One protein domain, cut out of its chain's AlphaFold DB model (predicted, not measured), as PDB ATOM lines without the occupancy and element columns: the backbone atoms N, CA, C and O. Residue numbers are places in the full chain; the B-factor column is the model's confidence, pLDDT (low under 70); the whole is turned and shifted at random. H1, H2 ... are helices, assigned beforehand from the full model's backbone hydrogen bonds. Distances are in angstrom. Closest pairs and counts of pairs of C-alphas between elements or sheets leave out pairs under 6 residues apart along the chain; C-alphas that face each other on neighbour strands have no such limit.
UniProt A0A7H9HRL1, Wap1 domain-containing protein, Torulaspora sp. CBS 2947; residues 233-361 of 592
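This is residues 233 to 361 of the 592 residues of the protein "Wap1 domain-containing protein" of Torulaspora sp. CBS 2947 (UniProt A0A7H9HRL1). Two helices side by side, H2 and H5, make the core, with H7 packed on H2, H4 running back along H5, and H6 crossing H5. H3 lies across one end of the core, and H1 folds against H2 as a hairpin. The printed part has 129 residues with seven named helices, H1 to H7 in order, and no named strand: all helix. It is compact, with a radius of gyration of the C-alphas of 13.9 A, and spans 37 by 33 by 31 A.

Find C-alpha 233 at (57.263, 0.619, -47.911); from there H1 runs 15.2 A to residue 243. H2, residues 253 to 269, covers 24.0 A. Next come H3, residues 271 to 280, and H4, residues 282 to 289. H5, residues 298 to 311, is 20.2 A long. After H6, residues 322 to 329, H7 runs 18.4 A from residue 344 to C-alpha 356 at (44.548, 21.344, -54.999).

Begin at the hub, H2 and H5, which touch at Ile 257 and Val 300, their closest C-alphas, 6.7 A apart. H7 touches H2, closest at C-alphas 353 and 265, 6.2 A. H4 and H5, a helical hairpin, touch at C-alphas 282 and 311, their closest, 6.6 A, at a shallow tilt of 1 degree, opposite ways. H6 touches H5 at a steep tilt of 50 degrees, closest at C-alphas 329 and 301, 6.8 A. H1 touches H2, closest at C-alphas 243 and 259, 5.8 A. H3 touches H2 only at the corner, closest at C-alphas 274 and 267, 5.2 A. In each helix every O i to N i+4 pair is within hydrogen-bond range.

The C-alphas of Ala 234 and Asp 331 are farthest apart, 40.3 A. The printed part has no cut, the link from H6 to H7 is long, and no printed residue is under 70 in pLDDT.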
ATOM      1  N   VAL A 233      58.454   1.379 -48.325       79.56
ATOM      2  CA  VAL A 233      57.263   0.619 -47.911       79.56
ATOM      3  C   VAL A 233      56.983   0.791 -46.417       79.56
ATOM      4  O   VAL A 233      55.840   1.047 -46.046       79.56
ATOM      5  N   ALA A 234      58.008   0.717 -45.562       84.75
ATOM      6  CA  ALA A 234      57.853   0.936 -44.124       84.75
ATOM      7  C   ALA A 234      57.393   2.368 -43.811       84.75
ATOM      8  O   ALA A 234      56.468   2.554 -43.026       84.75
ATOM      9  N   LYS A 235      57.966   3.377 -44.486       90.31
ATOM     10  CA  LYS A 235      57.528   4.776 -44.363       90.31
ATOM     11  C   LYS A 235      56.038   4.922 -44.686       90.31
ATOM     12  O   LYS A 235      55.310   5.543 -43.915       90.31
ATOM     13  N   TYR A 236      55.581   4.363 -45.806       90.69
ATOM     14  CA  TYR A 236      54.178   4.468 -46.213       90.69
ATOM     15  C   TYR A 236      53.238   3.660 -45.325       90.69
ATOM     16  O   TYR A 236      52.111   4.090 -45.083       90.69
ATOM     17  N   GLN A 237      53.691   2.526 -44.796       89.44
ATOM     18  CA  GLN A 237      52.948   1.772 -43.797       89.44
ATOM     19  C   GLN A 237      52.771   2.577 -42.503       89.44
ATOM     20  O   GLN A 237      51.648   2.671 -42.014       89.44
ATOM     21  N   ASP A 238      53.841   3.181 -41.985       88.75
ATOM     22  CA  ASP A 238      53.810   3.994 -40.764       88.75
ATOM     23  C   ASP A 238      52.937   5.244 -40.947       88.75
ATOM     24  O   ASP A 238      52.122   5.575 -40.084       88.75
ATOM     25  N   GLU A 239      53.066   5.926 -42.089       90.19
ATOM     26  CA  GLU A 239      52.240   7.085 -42.434       90.19
ATOM     27  C   GLU A 239      50.762   6.701 -42.551       90.19
ATOM     28  O   GLU A 239      49.899   7.374 -41.981       90.19
ATOM     29  N   LEU A 240      50.461   5.590 -43.227       91.38
ATOM     30  CA  LEU A 240      49.098   5.092 -43.341       91.38
ATOM     31  C   LEU A 240      48.529   4.732 -41.970       91.38
ATOM     32  O   LEU A 240      47.431   5.176 -41.643       91.38
ATOM     33  N   GLN A 241      49.284   3.982 -41.164       89.94
ATOM     34  CA  GLN A 241      48.888   3.587 -39.818       89.94
ATOM     35  C   GLN A 241      48.635   4.806 -38.934       89.94
ATOM     36  O   GLN A 241      47.674   4.806 -38.179       89.94
ATOM     37  N   PHE A 242      49.449   5.857 -39.037       89.50
ATOM     38  CA  PHE A 242      49.238   7.097 -38.296       89.50
ATOM     39  C   PHE A 242      47.957   7.828 -38.729       89.50
ATOM     40  O   PHE A 242      47.209   8.343 -37.894       89.50
ATOM     41  N   LEU A 243      47.680   7.872 -40.036       87.88
ATOM     42  CA  LEU A 243      46.498   8.536 -40.591       87.88
ATOM     43  C   LEU A 243      45.200   7.779 -40.294       87.88
ATOM     44  O   LEU A 243      44.155   8.409 -40.109       87.88
ATOM     45  N   THR A 244      45.266   6.450 -40.225       86.44
ATOM     46  CA  THR A 244      44.135   5.570 -39.904       86.44
ATOM     47  C   THR A 244      44.129   5.107 -38.448       86.44
ATOM     48  O   THR A 244      43.265   4.302 -38.083       86.44
ATOM     49  N   ASP A 245      45.031   5.642 -37.612       79.56
ATOM     50  CA  ASP A 245      45.169   5.236 -36.216       79.56
ATOM     51  C   ASP A 245      43.849   5.448 -35.476       79.56
ATOM     52  O   ASP A 245      43.113   6.406 -35.728       79.56
ATOM     53  N   GLU A 246      43.566   4.560 -34.532       77.50
ATOM     54  CA  GLU A 246      42.299   4.431 -33.815       77.50
ATOM     55  C   GLU A 246      41.081   4.060 -34.681       77.50
ATOM     56  O   GLU A 246      40.832   4.542 -35.785       77.50
ATOM     57  N   SER A 247      40.222   3.212 -34.106       78.25
ATOM     58  CA  SER A 247      38.995   2.790 -34.776       78.25
ATOM     59  C   SER A 247      38.096   3.996 -35.091       78.25
ATOM     60  O   SER A 247      37.722   4.733 -34.168       78.25
ATOM     61  N   PRO A 248      37.648   4.160 -36.348       79.44
ATOM     62  CA  PRO A 248      36.860   5.319 -36.749       79.44
ATOM     63  C   PRO A 248      35.477   5.364 -36.070       79.44
ATOM     64  O   PRO A 248      34.845   6.418 -35.972       79.44
ATOM     65  N   PHE A 249      35.018   4.245 -35.502       77.25
ATOM     66  CA  PHE A 249      33.806   4.184 -34.681       77.25
ATOM     67  C   PHE A 249      33.952   4.890 -33.326       77.25
ATOM     68  O   PHE A 249      32.955   5.352 -32.777       77.25
ATOM     69  N   LYS A 250      35.175   4.998 -32.792       82.12
ATOM     70  CA  LYS A 250      35.450   5.583 -31.468       82.12
ATOM     71  C   LYS A 250      35.724   7.083 -31.518       82.12
ATOM     72  O   LYS A 250      35.540   7.764 -30.513       82.12
ATOM     73  N   ILE A 251      36.149   7.598 -32.670       86.19
ATOM     74  CA  ILE A 251      36.464   9.017 -32.838       86.19
ATOM     75  C   ILE A 251      35.217   9.835 -33.190       86.19
ATOM     76  O   ILE A 251      34.277   9.362 -33.846       86.19
ATOM     77  N   ASN A 252      35.215  11.091 -32.737       89.19
ATOM     78  CA  ASN A 252      34.173  12.047 -33.090       89.19
ATOM     79  C   ASN A 252      34.255  12.419 -34.584       89.19
ATOM     80  O   ASN A 252      35.287  12.249 -35.237       89.19
ATOM     81  N   ILE A 253      33.154  12.939 -35.129       89.25
ATOM     82  CA  ILE A 253      33.055  13.280 -36.556       89.25
ATOM     83  C   ILE A 253      34.102  14.319 -36.984       89.25
ATOM     84  O   ILE A 253      34.667  14.236 -38.066       89.25
ATOM     85  N   GLU A 254      34.418  15.266 -36.106       89.88
ATOM     86  CA  GLU A 254      35.369  16.342 -36.371       89.88
ATOM     87  C   GLU A 254      36.814  15.848 -36.537       89.88
ATOM     88  O   GLU A 254      37.521  16.280 -37.452       89.88
ATOM     89  N   THR A 255      37.246  14.930 -35.672       90.19
ATOM     90  CA  THR A 255      38.576  14.305 -35.725       90.19
ATOM     91  C   THR A 255      38.660  13.356 -36.910       90.19
ATOM     92  O   THR A 255      39.664  13.370 -37.619       90.19
ATOM     93  N   PHE A 256      37.584  12.606 -37.183       92.81
ATOM     94  CA  PHE A 256      37.481  11.771 -38.381       92.81
ATOM     95  C   PHE A 256      37.671  12.597 -39.655       92.81
ATOM     96  O   PHE A 256      38.534  12.268 -40.462       92.81
ATOM     97  N   ILE A 257      36.946  13.713 -39.802       93.50
ATOM     98  CA  ILE A 257      37.099  14.607 -40.958       93.50
ATOM     99  C   ILE A 257      38.537  15.120 -41.057       93.50
ATOM    100  O   ILE A 257      39.094  15.141 -42.148       93.50
ATOM    101  N   SER A 258      39.164  15.507 -39.942       92.69
ATOM    102  CA  SER A 258      40.553  15.986 -39.958       92.69
ATOM    103  C   SER A 258      41.536  14.921 -40.453       92.69
ATOM    104  O   SER A 258      42.408  15.232 -41.266       92.69
ATOM    105  N   ARG A 259      41.402  13.675 -39.977       93.06
ATOM    106  CA  ARG A 259      42.249  12.551 -40.405       93.06
ATOM    107  C   ARG A 259      41.988  12.182 -41.860       93.06
ATOM    108  O   ARG A 259      42.927  12.097 -42.640       93.06
ATOM    109  N   PHE A 260      40.723  12.072 -42.254       95.00
ATOM    110  CA  PHE A 260      40.352  11.728 -43.623       95.00
ATOM    111  C   PHE A 260      40.797  12.803 -44.624       95.00
ATOM    112  O   PHE A 260      41.333  12.491 -45.680       95.00
ATOM    113  N   LEU A 261      40.675  14.082 -44.274       95.12
ATOM    114  CA  LEU A 261      41.174  15.174 -45.102       95.12
ATOM    115  C   LEU A 261      42.703  15.147 -45.233       95.12
ATOM    116  O   LEU A 261      43.227  15.419 -46.308       95.12
ATOM    117  N   SER A 262      43.413  14.784 -44.160       94.44
ATOM    118  CA  SER A 262      44.874  14.619 -44.188       94.44
ATOM    119  C   SER A 262      45.280  13.446 -45.084       94.44
ATOM    120  O   SER A 262      46.167  13.602 -45.915       94.44
ATOM    121  N   LEU A 263      44.570  12.318 -44.993       95.38
ATOM    122  CA  LEU A 263      44.753  11.162 -45.870       95.38
ATOM    123  C   LEU A 263      44.481  11.508 -47.339       95.38
ATOM    124  O   LEU A 263      45.295  11.205 -48.205       95.38
ATOM    125  N   ALA A 264      43.369  12.185 -47.627       96.31
ATOM    126  CA  ALA A 264      43.026  12.614 -48.979       96.31
ATOM    127  C   ALA A 264      44.078  13.573 -49.556       96.31
ATOM    128  O   ALA A 264      44.445  13.472 -50.723       96.31
ATOM    129  N   MET A 265      44.610  14.470 -48.723       95.00
ATOM    130  CA  MET A 265      45.696  15.373 -49.097       95.00
ATOM    131  C   MET A 265      47.021  14.652 -49.341       95.00
ATOM    132  O   MET A 265      47.741  15.070 -50.246       95.00
ATOM    133  N   ALA A 266      47.348  13.617 -48.564       94.19
ATOM    134  CA  ALA A 266      48.533  12.789 -48.782       94.19
ATOM    135  C   ALA A 266      48.421  12.022 -50.108       94.19
ATOM    136  O   ALA A 266      49.321  12.104 -50.938       94.19
ATOM    137  N   ILE A 267      47.263  11.398 -50.361       95.12
ATOM    138  CA  ILE A 267      46.946  10.715 -51.627       95.12
ATOM    139  C   ILE A 267      47.048  11.660 -52.833       95.12
ATOM    140  O   ILE A 267      47.529  11.265 -53.891       95.12
ATOM    141  N   GLU A 268      46.584  12.907 -52.703       94.44
ATOM    142  CA  GLU A 268      46.640  13.873 -53.806       94.44
ATOM    143  C   GLU A 268      48.066  14.369 -54.096       94.44
ATOM    144  O   GLU A 268      48.371  14.747 -55.224       94.44
ATOM    145  N   GLN A 269      48.939  14.396 -53.087       93.19
ATOM    146  CA  GLN A 269      50.283  14.975 -53.192       93.19
ATOM    147  C   GLN A 269      51.356  13.956 -53.553       93.19
ATOM    148  O   GLN A 269      52.273  14.288 -54.303       93.19
ATOM    149  N   ASP A 270      51.254  12.745 -53.012       93.62
ATOM    150  CA  ASP A 270      52.254  11.697 -53.162       93.62
ATOM    151  C   ASP A 270      51.673  10.533 -53.982       93.62
ATOM    152  O   ASP A 270      50.846   9.742 -53.519       93.62
ATOM    153  N   LYS A 271      52.112  10.442 -55.243       93.50
ATOM    154  CA  LYS A 271      51.686   9.384 -56.170       93.50
ATOM    155  C   LYS A 271      52.206   8.008 -55.753       93.50
ATOM    156  O   LYS A 271      51.504   7.024 -55.968       93.50
ATOM    157  N   GLU A 272      53.400   7.941 -55.168       91.06
ATOM    158  CA  GLU A 272      54.005   6.690 -54.702       91.06
ATOM    159  C   GLU A 272      53.239   6.162 -53.481       91.06
ATOM    160  O   GLU A 272      52.962   4.965 -53.389       91.06
ATOM    161  N   PHE A 273      52.774   7.062 -52.606       93.50
ATOM    162  CA  PHE A 273      51.878   6.706 -51.505       93.50
ATOM    163  C   PHE A 273      50.534   6.145 -51.995       93.50
ATOM    164  O   PHE A 273      50.066   5.121 -51.491       93.50
ATOM    165  N   LEU A 274      49.916   6.765 -53.009       94.56
ATOM    166  CA  LEU A 274      48.696   6.228 -53.622       94.56
ATOM    167  C   LEU A 274      48.937   4.840 -54.240       94.56
ATOM    168  O   LEU A 274      48.129   3.934 -54.047       94.56
ATOM    169  N   GLU A 275      50.045   4.651 -54.957       93.06
ATOM    170  CA  GLU A 275      50.404   3.363 -55.559       93.06
ATOM    171  C   GLU A 275      50.614   2.274 -54.499       93.06
ATOM    172  O   GLU A 275      50.142   1.145 -54.666       93.06
ATOM    173  N   TYR A 276      51.247   2.622 -53.375       94.12
ATOM    174  CA  TYR A 276      51.362   1.747 -52.214       94.12
ATOM    175  C   TYR A 276      49.984   1.348 -51.664       94.12
ATOM    176  O   TYR A 276      49.716   0.155 -51.491       94.12
ATOM    177  N   ILE A 277      49.079   2.316 -51.450       94.69
ATOM    178  CA  ILE A 277      47.720   2.039 -50.960       94.69
ATOM    179  C   ILE A 277      46.984   1.102 -51.917       94.69
ATOM    180  O   ILE A 277      46.438   0.097 -51.467       94.69
ATOM    181  N   ILE A 278      46.990   1.389 -53.223       93.94
ATOM    182  CA  ILE A 278      46.300   0.570 -54.230       93.94
ATOM    183  C   ILE A 278      46.799  -0.881 -54.189       93.94
ATOM    184  O   ILE A 278      45.997  -1.809 -54.255       93.94
ATOM    185  N   ARG A 279      48.113  -1.090 -54.043       91.56
ATOM    186  CA  ARG A 279      48.717  -2.431 -54.041       91.56
ATOM    187  C   ARG A 279      48.490  -3.219 -52.757       91.56
ATOM    188  O   ARG A 279      48.349  -4.437 -52.828       91.56
ATOM    189  N   HIS A 280      48.512  -2.556 -51.604       91.19
ATOM    190  CA  HIS A 280      48.650  -3.251 -50.322       91.19
ATOM    191  C   HIS A 280      47.480  -3.047 -49.358       91.19
ATOM    192  O   HIS A 280      47.240  -3.921 -48.529       91.19
ATOM    193  N   ALA A 281      46.743  -1.936 -49.451       92.06
ATOM    194  CA  ALA A 281      45.805  -1.525 -48.402       92.06
ATOM    195  C   ALA A 281      44.476  -0.930 -48.909       92.06
ATOM    196  O   ALA A 281      43.698  -0.420 -48.105       92.06
ATOM    197  N   ALA A 282      44.172  -0.995 -50.208       93.44
ATOM    198  CA  ALA A 282      43.027  -0.299 -50.809       93.44
ATOM    199  C   ALA A 282      41.692  -0.627 -50.115       93.44
ATOM    200  O   ALA A 282      40.932   0.272 -49.752       93.44
ATOM    201  N   ASN A 283      41.453  -1.914 -49.846       92.31
ATOM    202  CA  ASN A 283      40.243  -2.395 -49.180       92.31
ATOM    203  C   ASN A 283      40.175  -1.985 -47.702       92.31
ATOM    204  O   ASN A 283      39.097  -1.684 -47.191       92.31
ATOM    205  N   GLU A 284      41.310  -1.945 -47.005       92.00
ATOM    206  CA  GLU A 284      41.370  -1.493 -45.612       92.00
ATOM    207  C   GLU A 284      41.088   0.008 -45.507       92.00
ATOM    208  O   GLU A 284      40.227   0.425 -44.728       92.00
ATOM    209  N   VAL A 285      41.741   0.805 -46.356       93.56
ATOM    210  CA  VAL A 285      41.530   2.251 -46.446       93.56
ATOM    211  C   VAL A 285      40.084   2.563 -46.803       93.56
ATOM    212  O   VAL A 285      39.453   3.388 -46.143       93.56
ATOM    213  N   CYS A 286      39.522   1.864 -47.790       94.19
ATOM    214  CA  CYS A 286      38.126   2.031 -48.165       94.19
ATOM    215  C   CYS A 286      37.191   1.746 -46.980       94.19
ATOM    216  O   CYS A 286      36.382   2.597 -46.613       94.19
ATOM    217  N   ARG A 287      37.352   0.609 -46.291       92.06
ATOM    218  CA  ARG A 287      36.543   0.280 -45.102       92.06
ATOM    219  C   ARG A 287      36.668   1.332 -44.000       92.06
ATOM    220  O   ARG A 287      35.665   1.675 -43.375       92.06
ATOM    221  N   TRP A 288      37.867   1.863 -43.766       93.50
ATOM    222  CA  TRP A 288      38.078   2.926 -42.785       93.50
ATOM    223  C   TRP A 288      37.344   4.212 -43.190       93.50
ATOM    224  O   TRP A 288      36.600   4.779 -42.388       93.50
ATOM    225  N   CYS A 289      37.459   4.633 -44.449       93.19
ATOM    226  CA  CYS A 289      36.816   5.838 -44.975       93.19
ATOM    227  C   CYS A 289      35.284   5.740 -45.045       93.19
ATOM    228  O   CYS A 289      34.601   6.756 -44.910       93.19
ATOM    229  N   PHE A 290      34.738   4.535 -45.217       93.00
ATOM    230  CA  PHE A 290      33.296   4.256 -45.276       93.00
ATOM    231  C   PHE A 290      32.681   3.853 -43.928       93.00
ATOM    232  O   PHE A 290      31.492   3.567 -43.841       93.00
ATOM    233  N   SER A 291      33.461   3.879 -42.848       89.81
ATOM    234  CA  SER A 291      32.977   3.573 -41.495       89.81
ATOM    235  C   SER A 291      31.996   4.606 -40.919       89.81
ATOM    236  O   SER A 291      31.248   4.298 -39.988       89.81
ATOM    237  N   LYS A 292      32.004   5.841 -41.441       89.31
ATOM    238  CA  LYS A 292      31.010   6.880 -41.150       89.31
ATOM    239  C   LYS A 292      30.079   7.030 -42.347       89.31
ATOM    240  O   LYS A 292      30.532   7.100 -43.489       89.31
ATOM    241  N   GLU A 293      28.785   7.149 -42.067       88.50
ATOM    242  CA  GLU A 293      27.771   7.357 -43.101       88.50
ATOM    243  C   GLU A 293      28.045   8.643 -43.887       88.50
ATOM    244  O   GLU A 293      28.265   9.706 -43.301       88.50
ATOM    245  N   PHE A 294      27.959   8.574 -45.213       84.12
ATOM    246  CA  PHE A 294      28.136   9.730 -46.097       84.12
ATOM    247  C   PHE A 294      27.175  10.879 -45.752       84.12
ATOM    248  O   PHE A 294      27.565  12.040 -45.716       84.12
ATOM    249  N   LYS A 295      25.932  10.561 -45.364       86.75
ATOM    250  CA  LYS A 295      24.914  11.554 -44.973       86.75
ATOM    251  C   LYS A 295      25.234  12.301 -43.675       86.75
ATOM    252  O   LYS A 295      24.551  13.269 -43.357       86.75
ATOM    253  N   SER A 296      26.249  11.872 -42.923       83.75
ATOM    254  CA  SER A 296      26.608  12.505 -41.652       83.75
ATOM    255  C   SER A 296      27.166  13.918 -41.825       83.75
ATOM    256  O   SER A 296      26.975  14.755 -40.942       83.75
ATOM    257  N   HIS A 297      27.862  14.197 -42.934       91.88
ATOM    258  CA  HIS A 297      28.487  15.496 -43.169       91.88
ATOM    259  C   HIS A 297      28.868  15.690 -44.652       91.88
ATOM    260  O   HIS A 297      29.489  14.802 -45.232       91.88
ATOM    261  N   PRO A 298      28.638  16.870 -45.267       92.94
ATOM    262  CA  PRO A 298      28.898  17.083 -46.700       92.94
ATOM    263  C   PRO A 298      30.377  16.931 -47.096       92.94
ATOM    264  O   PRO A 298      30.692  16.454 -48.182       92.94
ATOM    265  N   VAL A 299      31.307  17.284 -46.199       95.44
ATOM    266  CA  VAL A 299      32.750  17.033 -46.407       95.44
ATOM    267  C   VAL A 299      33.066  15.535 -46.447       95.44
ATOM    268  O   VAL A 299      33.938  15.132 -47.204       95.44
ATOM    269  N   VAL A 300      32.352  14.699 -45.684       95.31
ATOM    270  CA  VAL A 300      32.560  13.242 -45.720       95.31
ATOM    271  C   VAL A 300      32.096  12.684 -47.063       95.31
ATOM    272  O   VAL A 300      32.871  11.975 -47.697       95.31
ATOM    273  N   THR A 301      30.913  13.081 -47.548       95.94
ATOM    274  CA  THR A 301      30.426  12.720 -48.893       95.94
ATOM    275  C   THR A 301      31.448  13.061 -49.978       95.94
ATOM    276  O   THR A 301      31.782  12.210 -50.803       95.94
ATOM    277  N   LEU A 302      31.988  14.288 -49.954       96.88
ATOM    278  CA  LEU A 302      33.004  14.733 -50.909       96.88
ATOM    279  C   LEU A 302      34.256  13.849 -50.864       96.88
ATOM    280  O   LEU A 302      34.713  13.379 -51.903       96.88
ATOM    281  N   LEU A 303      34.807  13.624 -49.667       96.88
ATOM    282  CA  LEU A 303      36.042  12.859 -49.488       96.88
ATOM    283  C   LEU A 303      35.868  11.382 -49.859       96.88
ATOM    284  O   LEU A 303      36.786  10.789 -50.419       96.88
ATOM    285  N   GLN A 304      34.699  10.791 -49.600       96.56
ATOM    286  CA  GLN A 304      34.386   9.417 -50.003       96.56
ATOM    287  C   GLN A 304      34.305   9.276 -51.525       96.56
ATOM    288  O   GLN A 304      34.886   8.340 -52.071       96.56
ATOM    289  N   CYS A 305      33.662  10.222 -52.218       96.75
ATOM    290  CA  CYS A 305      33.639  10.223 -53.682       96.75
ATOM    291  C   CYS A 305      35.046  10.413 -54.262       96.75
ATOM    292  O   CYS A 305      35.466   9.639 -55.121       96.75
ATOM    293  N   PHE A 306      35.802  11.387 -53.742       97.06
ATOM    294  CA  PHE A 306      37.197  11.613 -54.124       97.06
ATOM    295  C   PHE A 306      38.032  10.337 -53.972       97.06
ATOM    296  O   PHE A 306      38.691   9.909 -54.919       97.06
ATOM    297  N   LEU A 307      37.966   9.684 -52.810       96.88
ATOM    298  CA  LEU A 307      38.736   8.476 -52.540       96.88
ATOM    299  C   LEU A 307      38.420   7.364 -53.546       96.88
ATOM    300  O   LEU A 307      39.344   6.769 -54.098       96.88
ATOM    301  N   LEU A 308      37.139   7.098 -53.816       96.38
ATOM    302  CA  LEU A 308      36.751   6.048 -54.761       96.38
ATOM    303  C   LEU A 308      37.265   6.326 -56.180       96.38
ATOM    304  O   LEU A 308      37.703   5.390 -56.848       96.38
ATOM    305  N   THR A 309      37.299   7.594 -56.611       95.31
ATOM    306  CA  THR A 309      37.882   7.953 -57.920       95.31
ATOM    307  C   THR A 309      39.393   7.736 -57.989       95.31
ATOM    308  O   THR A 309      39.928   7.521 -59.074       95.31
ATOM    309  N   LYS A 310      40.097   7.773 -56.850       95.38
ATOM    310  CA  LYS A 310      41.547   7.534 -56.781       95.38
ATOM    311  C   LYS A 310      41.893   6.055 -56.652       95.38
ATOM    312  O   LYS A 310      42.849   5.615 -57.280       95.38
ATOM    313  N   LEU A 311      41.133   5.301 -55.857       93.56
ATOM    314  CA  LEU A 311      41.420   3.890 -55.592       93.56
ATOM    315  C   LEU A 311      40.999   2.959 -56.733       93.56
ATOM    316  O   LEU A 311      41.674   1.956 -56.935       93.56
ATOM    317  N   ARG A 312      39.914   3.279 -57.462       89.00
ATOM    318  CA  ARG A 312      39.388   2.464 -58.580       89.00
ATOM    319  C   ARG A 312      39.295   0.969 -58.244       89.00
ATOM    320  O   ARG A 312      39.903   0.125 -58.899       89.00
ATOM    321  N   LEU A 313      38.568   0.672 -57.170       91.50
ATOM    322  CA  LEU A 313      38.382  -0.690 -56.677       91.50
ATOM    323  C   LEU A 313      37.622  -1.563 -57.692       91.50
ATOM    324  O   LEU A 313      36.763  -1.056 -58.414       91.50
ATOM    325  N   PRO A 314      37.873  -2.880 -57.734       91.06
ATOM    326  CA  PRO A 314      37.012  -3.807 -58.461       91.06
ATOM    327  C   PRO A 314      35.549  -3.714 -57.987       91.06
ATOM    328  O   PRO A 314      35.315  -3.434 -56.807       91.06
ATOM    329  N   PRO A 315      34.553  -3.989 -58.854       89.62
ATOM    330  CA  PRO A 315      33.140  -3.931 -58.475       89.62
ATOM    331  C   PRO A 315      32.777  -4.796 -57.260       89.62
ATOM    332  O   PRO A 315      31.890  -4.420 -56.497       89.62
ATOM    333  N   GLU A 316      33.465  -5.927 -57.046       89.38
ATOM    334  CA  GLU A 316      33.201  -6.808 -55.899       89.38
ATOM    335  C   GLU A 316      33.665  -6.218 -54.557       89.38
ATOM    336  O   GLU A 316      33.154  -6.605 -53.505       89.38
ATOM    337  N   ASP A 317      34.609  -5.276 -54.599       91.44
ATOM    338  CA  ASP A 317      35.237  -4.641 -53.437       91.44
ATOM    339  C   ASP A 317      34.622  -3.269 -53.098       91.44
ATOM    340  O   ASP A 317      35.026  -2.613 -52.131       91.44
ATOM    341  N   LEU A 318      33.629  -2.817 -53.872       92.88
ATOM    342  CA  LEU A 318      32.939  -1.557 -53.613       92.88
ATOM    343  C   LEU A 318      32.135  -1.602 -52.295       92.88
ATOM    344  O   LEU A 318      31.565  -2.635 -51.933       92.88
ATOM    345  N   PRO A 319      32.024  -0.471 -51.572       92.50
ATOM    346  CA  PRO A 319      31.191  -0.381 -50.373       92.50
ATOM    347  C   PRO A 319      29.726  -0.745 -50.644       92.50
ATOM    348  O   PRO A 319      29.171  -0.370 -51.676       92.50
ATOM    349  N   SER A 320      29.050  -1.369 -49.671       90.19
ATOM    350  CA  SER A 320      27.622  -1.735 -49.778       90.19
ATOM    351  C   SER A 320      26.718  -0.551 -50.123       90.19
ATOM    352  O   SER A 320      25.714  -0.699 -50.818       90.19
ATOM    353  N   ASP A 321      27.094   0.636 -49.652       90.31
ATOM    354  CA  ASP A 321      26.307   1.853 -49.793       90.31
ATOM    355  C   ASP A 321      26.695   2.659 -51.043       90.31
ATOM    356  O   ASP A 321      26.206   3.775 -51.219       90.31
ATOM    357  N   PHE A 322      27.547   2.114 -51.923       93.56
ATOM    358  CA  PHE A 322      28.072   2.800 -53.107       93.56
ATOM    359  C   PHE A 322      26.966   3.411 -53.975       93.56
ATOM    360  O   PHE A 322      26.979   4.615 -54.222       93.56
ATOM    361  N   ASN A 323      25.947   2.633 -54.346       92.69
ATOM    362  CA  ASN A 323      24.835   3.131 -55.165       92.69
ATOM    363  C   ASN A 323      24.095   4.293 -54.472       92.69
ATOM    364  O   ASN A 323      23.727   5.283 -55.103       92.69
ATOM    365  N   SER A 324      23.906   4.198 -53.151       93.56
ATOM    366  CA  SER A 324      23.246   5.248 -52.364       93.56
ATOM    367  C   SER A 324      24.104   6.510 -52.258       93.56
ATOM    368  O   SER A 324      23.564   7.619 -52.297       93.56
ATOM    369  N   LEU A 325      25.428   6.354 -52.153       95.38
ATOM    370  CA  LEU A 325      26.385   7.455 -52.199       95.38
ATOM    371  C   LEU A 325      26.306   8.176 -53.547       95.38
ATOM    372  O   LEU A 325      26.196   9.400 -53.547       95.38
ATOM    373  N   ILE A 326      26.328   7.450 -54.672       95.94
ATOM    374  CA  ILE A 326      26.252   8.039 -56.019       95.94
ATOM    375  C   ILE A 326      24.985   8.884 -56.162       95.94
ATOM    376  O   ILE A 326      25.073  10.059 -56.515       95.94
ATOM    377  N   VAL A 327      23.825   8.321 -55.807       93.56
ATOM    378  CA  VAL A 327      22.533   9.016 -55.901       93.56
ATOM    379  C   VAL A 327      22.536  10.330 -55.117       93.56
ATOM    380  O   VAL A 327      22.130  11.353 -55.655       93.56
ATOM    381  N   VAL A 328      23.020  10.331 -53.871       93.38
ATOM    382  CA  VAL A 328      23.052  11.550 -53.043       93.38
ATOM    383  C   VAL A 328      24.110  12.545 -53.514       93.38
ATOM    384  O   VAL A 328      23.893  13.753 -53.471       93.38
ATOM    385  N   SER A 329      25.255  12.054 -53.978       94.44
ATOM    386  CA  SER A 329      26.366  12.908 -54.404       94.44
ATOM    387  C   SER A 329      26.062  13.628 -55.713       94.44
ATOM    388  O   SER A 329      26.526  14.746 -55.905       94.44
ATOM    389  N   LEU A 330      25.231  13.042 -56.581       93.25
ATOM    390  CA  LEU A 330      24.730  13.706 -57.788       93.25
ATOM    391  C   LEU A 330      23.886  14.954 -57.487       93.25
ATOM    392  O   LEU A 330      23.828  15.836 -58.334       93.25
ATOM    393  N   ASP A 331      23.299  15.082 -56.295       90.56
ATOM    394  CA  ASP A 331      22.549  16.282 -55.890       90.56
ATOM    395  C   ASP A 331      23.460  17.372 -55.270       90.56
ATOM    396  O   ASP A 331      22.997  18.453 -54.914       90.56
ATOM    397  N   CYS A 332      24.765  17.108 -55.126       91.00
ATOM    398  CA  CYS A 332      25.731  17.992 -54.466       91.00
ATOM    399  C   CYS A 332      26.592  18.758 -55.490       91.00
ATOM    400  O   CYS A 332      27.781  18.471 -55.647       91.00
ATOM    401  N   ASP A 333      25.986  19.726 -56.182       88.56
ATOM    402  CA  ASP A 333      26.587  20.510 -57.277       88.56
ATOM    403  C   ASP A 333      27.753  21.415 -56.841       88.56
ATOM    404  O   ASP A 333      28.684  21.660 -57.611       88.56
ATOM    405  N   LYS A 334      27.733  21.890 -55.592       89.88
ATOM    406  CA  LYS A 334      28.727  22.815 -55.038       89.88
ATOM    407  C   LYS A 334      29.682  22.122 -54.068       89.88
ATOM    408  O   LYS A 334      29.262  21.262 -53.288       89.88
ATOM    409  N   PRO A 335      30.965  22.524 -54.041       91.50
ATOM    410  CA  PRO A 335      31.867  22.085 -52.991       91.50
ATOM    411  C   PRO A 335      31.358  22.571 -51.618       91.50
ATOM    412  O   PRO A 335      30.776  23.657 -51.516       91.50
ATOM    413  N   PRO A 336      31.579  21.797 -50.542       92.56
ATOM    414  CA  PRO A 336      31.157  22.169 -49.200       92.56
ATOM    415  C   PRO A 336      31.810  23.482 -48.763       92.56
ATOM    416  O   PRO A 336      33.000  23.716 -48.991       92.56
ATOM    417  N   SER A 337      31.036  24.332 -48.083       92.44
ATOM    418  CA  SER A 337      31.557  25.582 -47.531       92.44
ATOM    419  C   SER A 337      32.627  25.299 -46.482       92.44
ATOM    420  O   SER A 337      32.453  24.479 -45.580       92.44
ATOM    421  N   ILE A 338      33.719  26.062 -46.534       91.81
ATOM    422  CA  ILE A 338      34.777  26.005 -45.521       91.81
ATOM    423  C   ILE A 338      34.202  26.295 -44.121       91.81
ATOM    424  O   ILE A 338      34.683  25.770 -43.120       91.81
ATOM    425  N   GLN A 339      33.134  27.096 -44.037       89.75
ATOM    426  CA  GLN A 339      32.492  27.457 -42.772       89.75
ATOM    427  C   GLN A 339      31.776  26.284 -42.090       89.75
ATOM    428  O   GLN A 339      31.560  26.348 -40.882       89.75
ATOM    429  N   THR A 340      31.465  25.210 -42.826       88.44
ATOM    430  CA  THR A 340      30.821  24.007 -42.280       88.44
ATOM    431  C   THR A 340      31.709  23.299 -41.250       88.44
ATOM    432  O   THR A 340      31.200  22.629 -40.358       88.44
ATOM    433  N   LEU A 341      33.035  23.481 -41.314       90.75
ATOM    434  CA  LEU A 341      33.957  22.936 -40.317       90.75
ATOM    435  C   LEU A 341      34.174  23.897 -39.144       90.75
ATOM    436  O   LEU A 341      34.315  25.113 -39.303       90.75
ATOM    437  N   THR A 342      34.289  23.340 -37.943       87.88
ATOM    438  CA  THR A 342      34.750  24.049 -36.743       87.88
ATOM    439  C   THR A 342      36.288  24.049 -36.687       87.88
ATOM    440  O   THR A 342      36.949  23.131 -37.165       87.88
ATOM    441  N   GLY A 343      36.893  25.099 -36.120       89.19
ATOM    442  CA  GLY A 343      38.351  25.202 -35.946       89.19
ATOM    443  C   GLY A 343      39.133  25.712 -37.171       89.19
ATOM    444  O   GLY A 343      38.978  25.240 -38.293       89.19
ATOM    445  N   LYS A 344      40.035  26.677 -36.938       91.00
ATOM    446  CA  LYS A 344      40.796  27.379 -37.993       91.00
ATOM    447  C   LYS A 344      41.642  26.443 -38.863       91.00
ATOM    448  O   LYS A 344      41.658  26.605 -40.076       91.00
ATOM    449  N   LEU A 345      42.317  25.469 -38.252       89.88
ATOM    450  CA  LEU A 345      43.207  24.553 -38.971       89.88
ATOM    451  C   LEU A 345      42.437  23.642 -39.936       89.88
ATOM    452  O   LEU A 345      42.822  23.506 -41.086       89.88
ATOM    453  N   ARG A 346      41.301  23.081 -39.505       91.56
ATOM    454  CA  ARG A 346      40.453  22.229 -40.357       91.56
ATOM    455  C   ARG A 346      39.871  22.996 -41.539       91.56
ATOM    456  O   ARG A 346      39.840  22.482 -42.651       91.56
ATOM    457  N   ARG A 347      39.460  24.244 -41.303       94.00
ATOM    458  CA  ARG A 347      39.025  25.159 -42.365       94.00
ATOM    459  C   ARG A 347      40.123  25.404 -43.395       94.00
ATOM    460  O   ARG A 347      39.850  25.343 -44.587       94.00
ATOM    461  N   LEU A 348      41.347  25.657 -42.929       93.56
ATOM    462  CA  LEU A 348      42.500  25.866 -43.800       93.56
ATOM    463  C   LEU A 348      42.804  24.608 -44.623       93.56
ATOM    464  O   LEU A 348      42.859  24.694 -45.841       93.56
ATOM    465  N   ASN A 349      42.857  23.437 -43.983       93.12
ATOM    466  CA  ASN A 349      43.098  22.173 -44.680       93.12
ATOM    467  C   ASN A 349      42.029  21.885 -45.747       93.12
ATOM    468  O   ASN A 349      42.350  21.351 -46.804       93.12
ATOM    469  N   LEU A 350      40.757  22.227 -45.490       95.62
ATOM    470  CA  LEU A 350      39.689  22.023 -46.473       95.62
ATOM    471  C   LEU A 350      39.843  22.995 -47.641       95.62
ATOM    472  O   LEU A 350      39.668  22.599 -48.789       95.62
ATOM    473  N   ALA A 351      40.201  24.249 -47.363       95.19
ATOM    474  CA  ALA A 351      40.505  25.222 -48.405       95.19
ATOM    475  C   ALA A 351      41.675  24.751 -49.282       95.19
ATOM    476  O   ALA A 351      41.579  24.809 -50.505       95.19
ATOM    477  N   ASP A 352      42.738  24.226 -48.670       95.12
ATOM    478  CA  ASP A 352      43.904  23.703 -49.380       95.12
ATOM    479  C   ASP A 352      43.545  22.482 -50.231       95.12
ATOM    480  O   ASP A 352      43.920  22.422 -51.401       95.12
ATOM    481  N   PHE A 353      42.761  21.548 -49.687       96.25
ATOM    482  CA  PHE A 353      42.247  20.397 -50.431       96.25
ATOM    483  C   PHE A 353      41.410  20.818 -51.641       96.25
ATOM    484  O   PHE A 353      41.648  20.352 -52.755       96.25
ATOM    485  N   LEU A 354      40.459  21.736 -51.448       95.25
ATOM    486  CA  LEU A 354      39.624  22.242 -52.535       95.25
ATOM    487  C   LEU A 354      40.464  22.968 -53.588       95.25
ATOM    488  O   LEU A 354      40.224  22.796 -54.776       95.25
ATOM    489  N   ASN A 355      41.473  23.743 -53.192       94.12
ATOM    490  CA  ASN A 355      42.350  24.417 -54.148       94.12
ATOM    491  C   ASN A 355      43.202  23.418 -54.947       94.12
ATOM    492  O   ASN A 355      43.315  23.569 -56.160       94.12
ATOM    493  N   LYS A 356      43.754  22.376 -54.306       93.19
ATOM    494  CA  LYS A 356      44.548  21.344 -54.999       93.19
ATOM    495  C   LYS A 356      43.719  20.495 -55.959       93.19
ATOM    496  O   LYS A 356      44.221  20.092 -56.997       93.19
ATOM    497  N   THR A 357      42.450  20.265 -55.638       91.38
ATOM    498  CA  THR A 357      41.544  19.433 -56.446       91.38
ATOM    499  C   THR A 357      40.720  20.217 -57.475       91.38
ATOM    500  O   THR A 357      39.809  19.658 -58.086       91.38
ATOM    501  N   GLY A 358      41.004  21.508 -57.682       89.25
ATOM    502  CA  GLY A 358      40.272  22.341 -58.646       89.25
ATOM    503  C   GLY A 358      38.834  22.663 -58.227       89.25
ATOM    504  O   GLY A 358      37.988  22.938 -59.068       89.25
ATOM    505  N   ARG A 359      38.540  22.618 -56.922       90.19
ATOM    506  CA  ARG A 359      37.231  22.898 -56.307       90.19
ATOM    507  C   ARG A 359      36.086  22.017 -56.817       90.19
ATOM    508  O   ARG A 359      34.929  22.429 -56.746       90.19
ATOM    509  N   LYS A 360      36.407  20.801 -57.260       91.12
ATOM    510  CA  LYS A 360      35.425  19.792 -57.669       91.12
ATOM    511  C   LYS A 360      34.440  19.480 -56.544       91.12
ATOM    512  O   LYS A 360      34.830  19.354 -55.379       91.12
ATOM    513  N   SER A 361      33.168  19.361 -56.900       92.88
ATOM    514  CA  SER A 361      32.092  18.980 -55.987       92.88
ATOM    515  C   SER A 361      31.957  17.458 -55.876       92.88
ATOM    516  O   SER A 361      32.599  16.699 -56.606       92.88
TER     517      SER A 361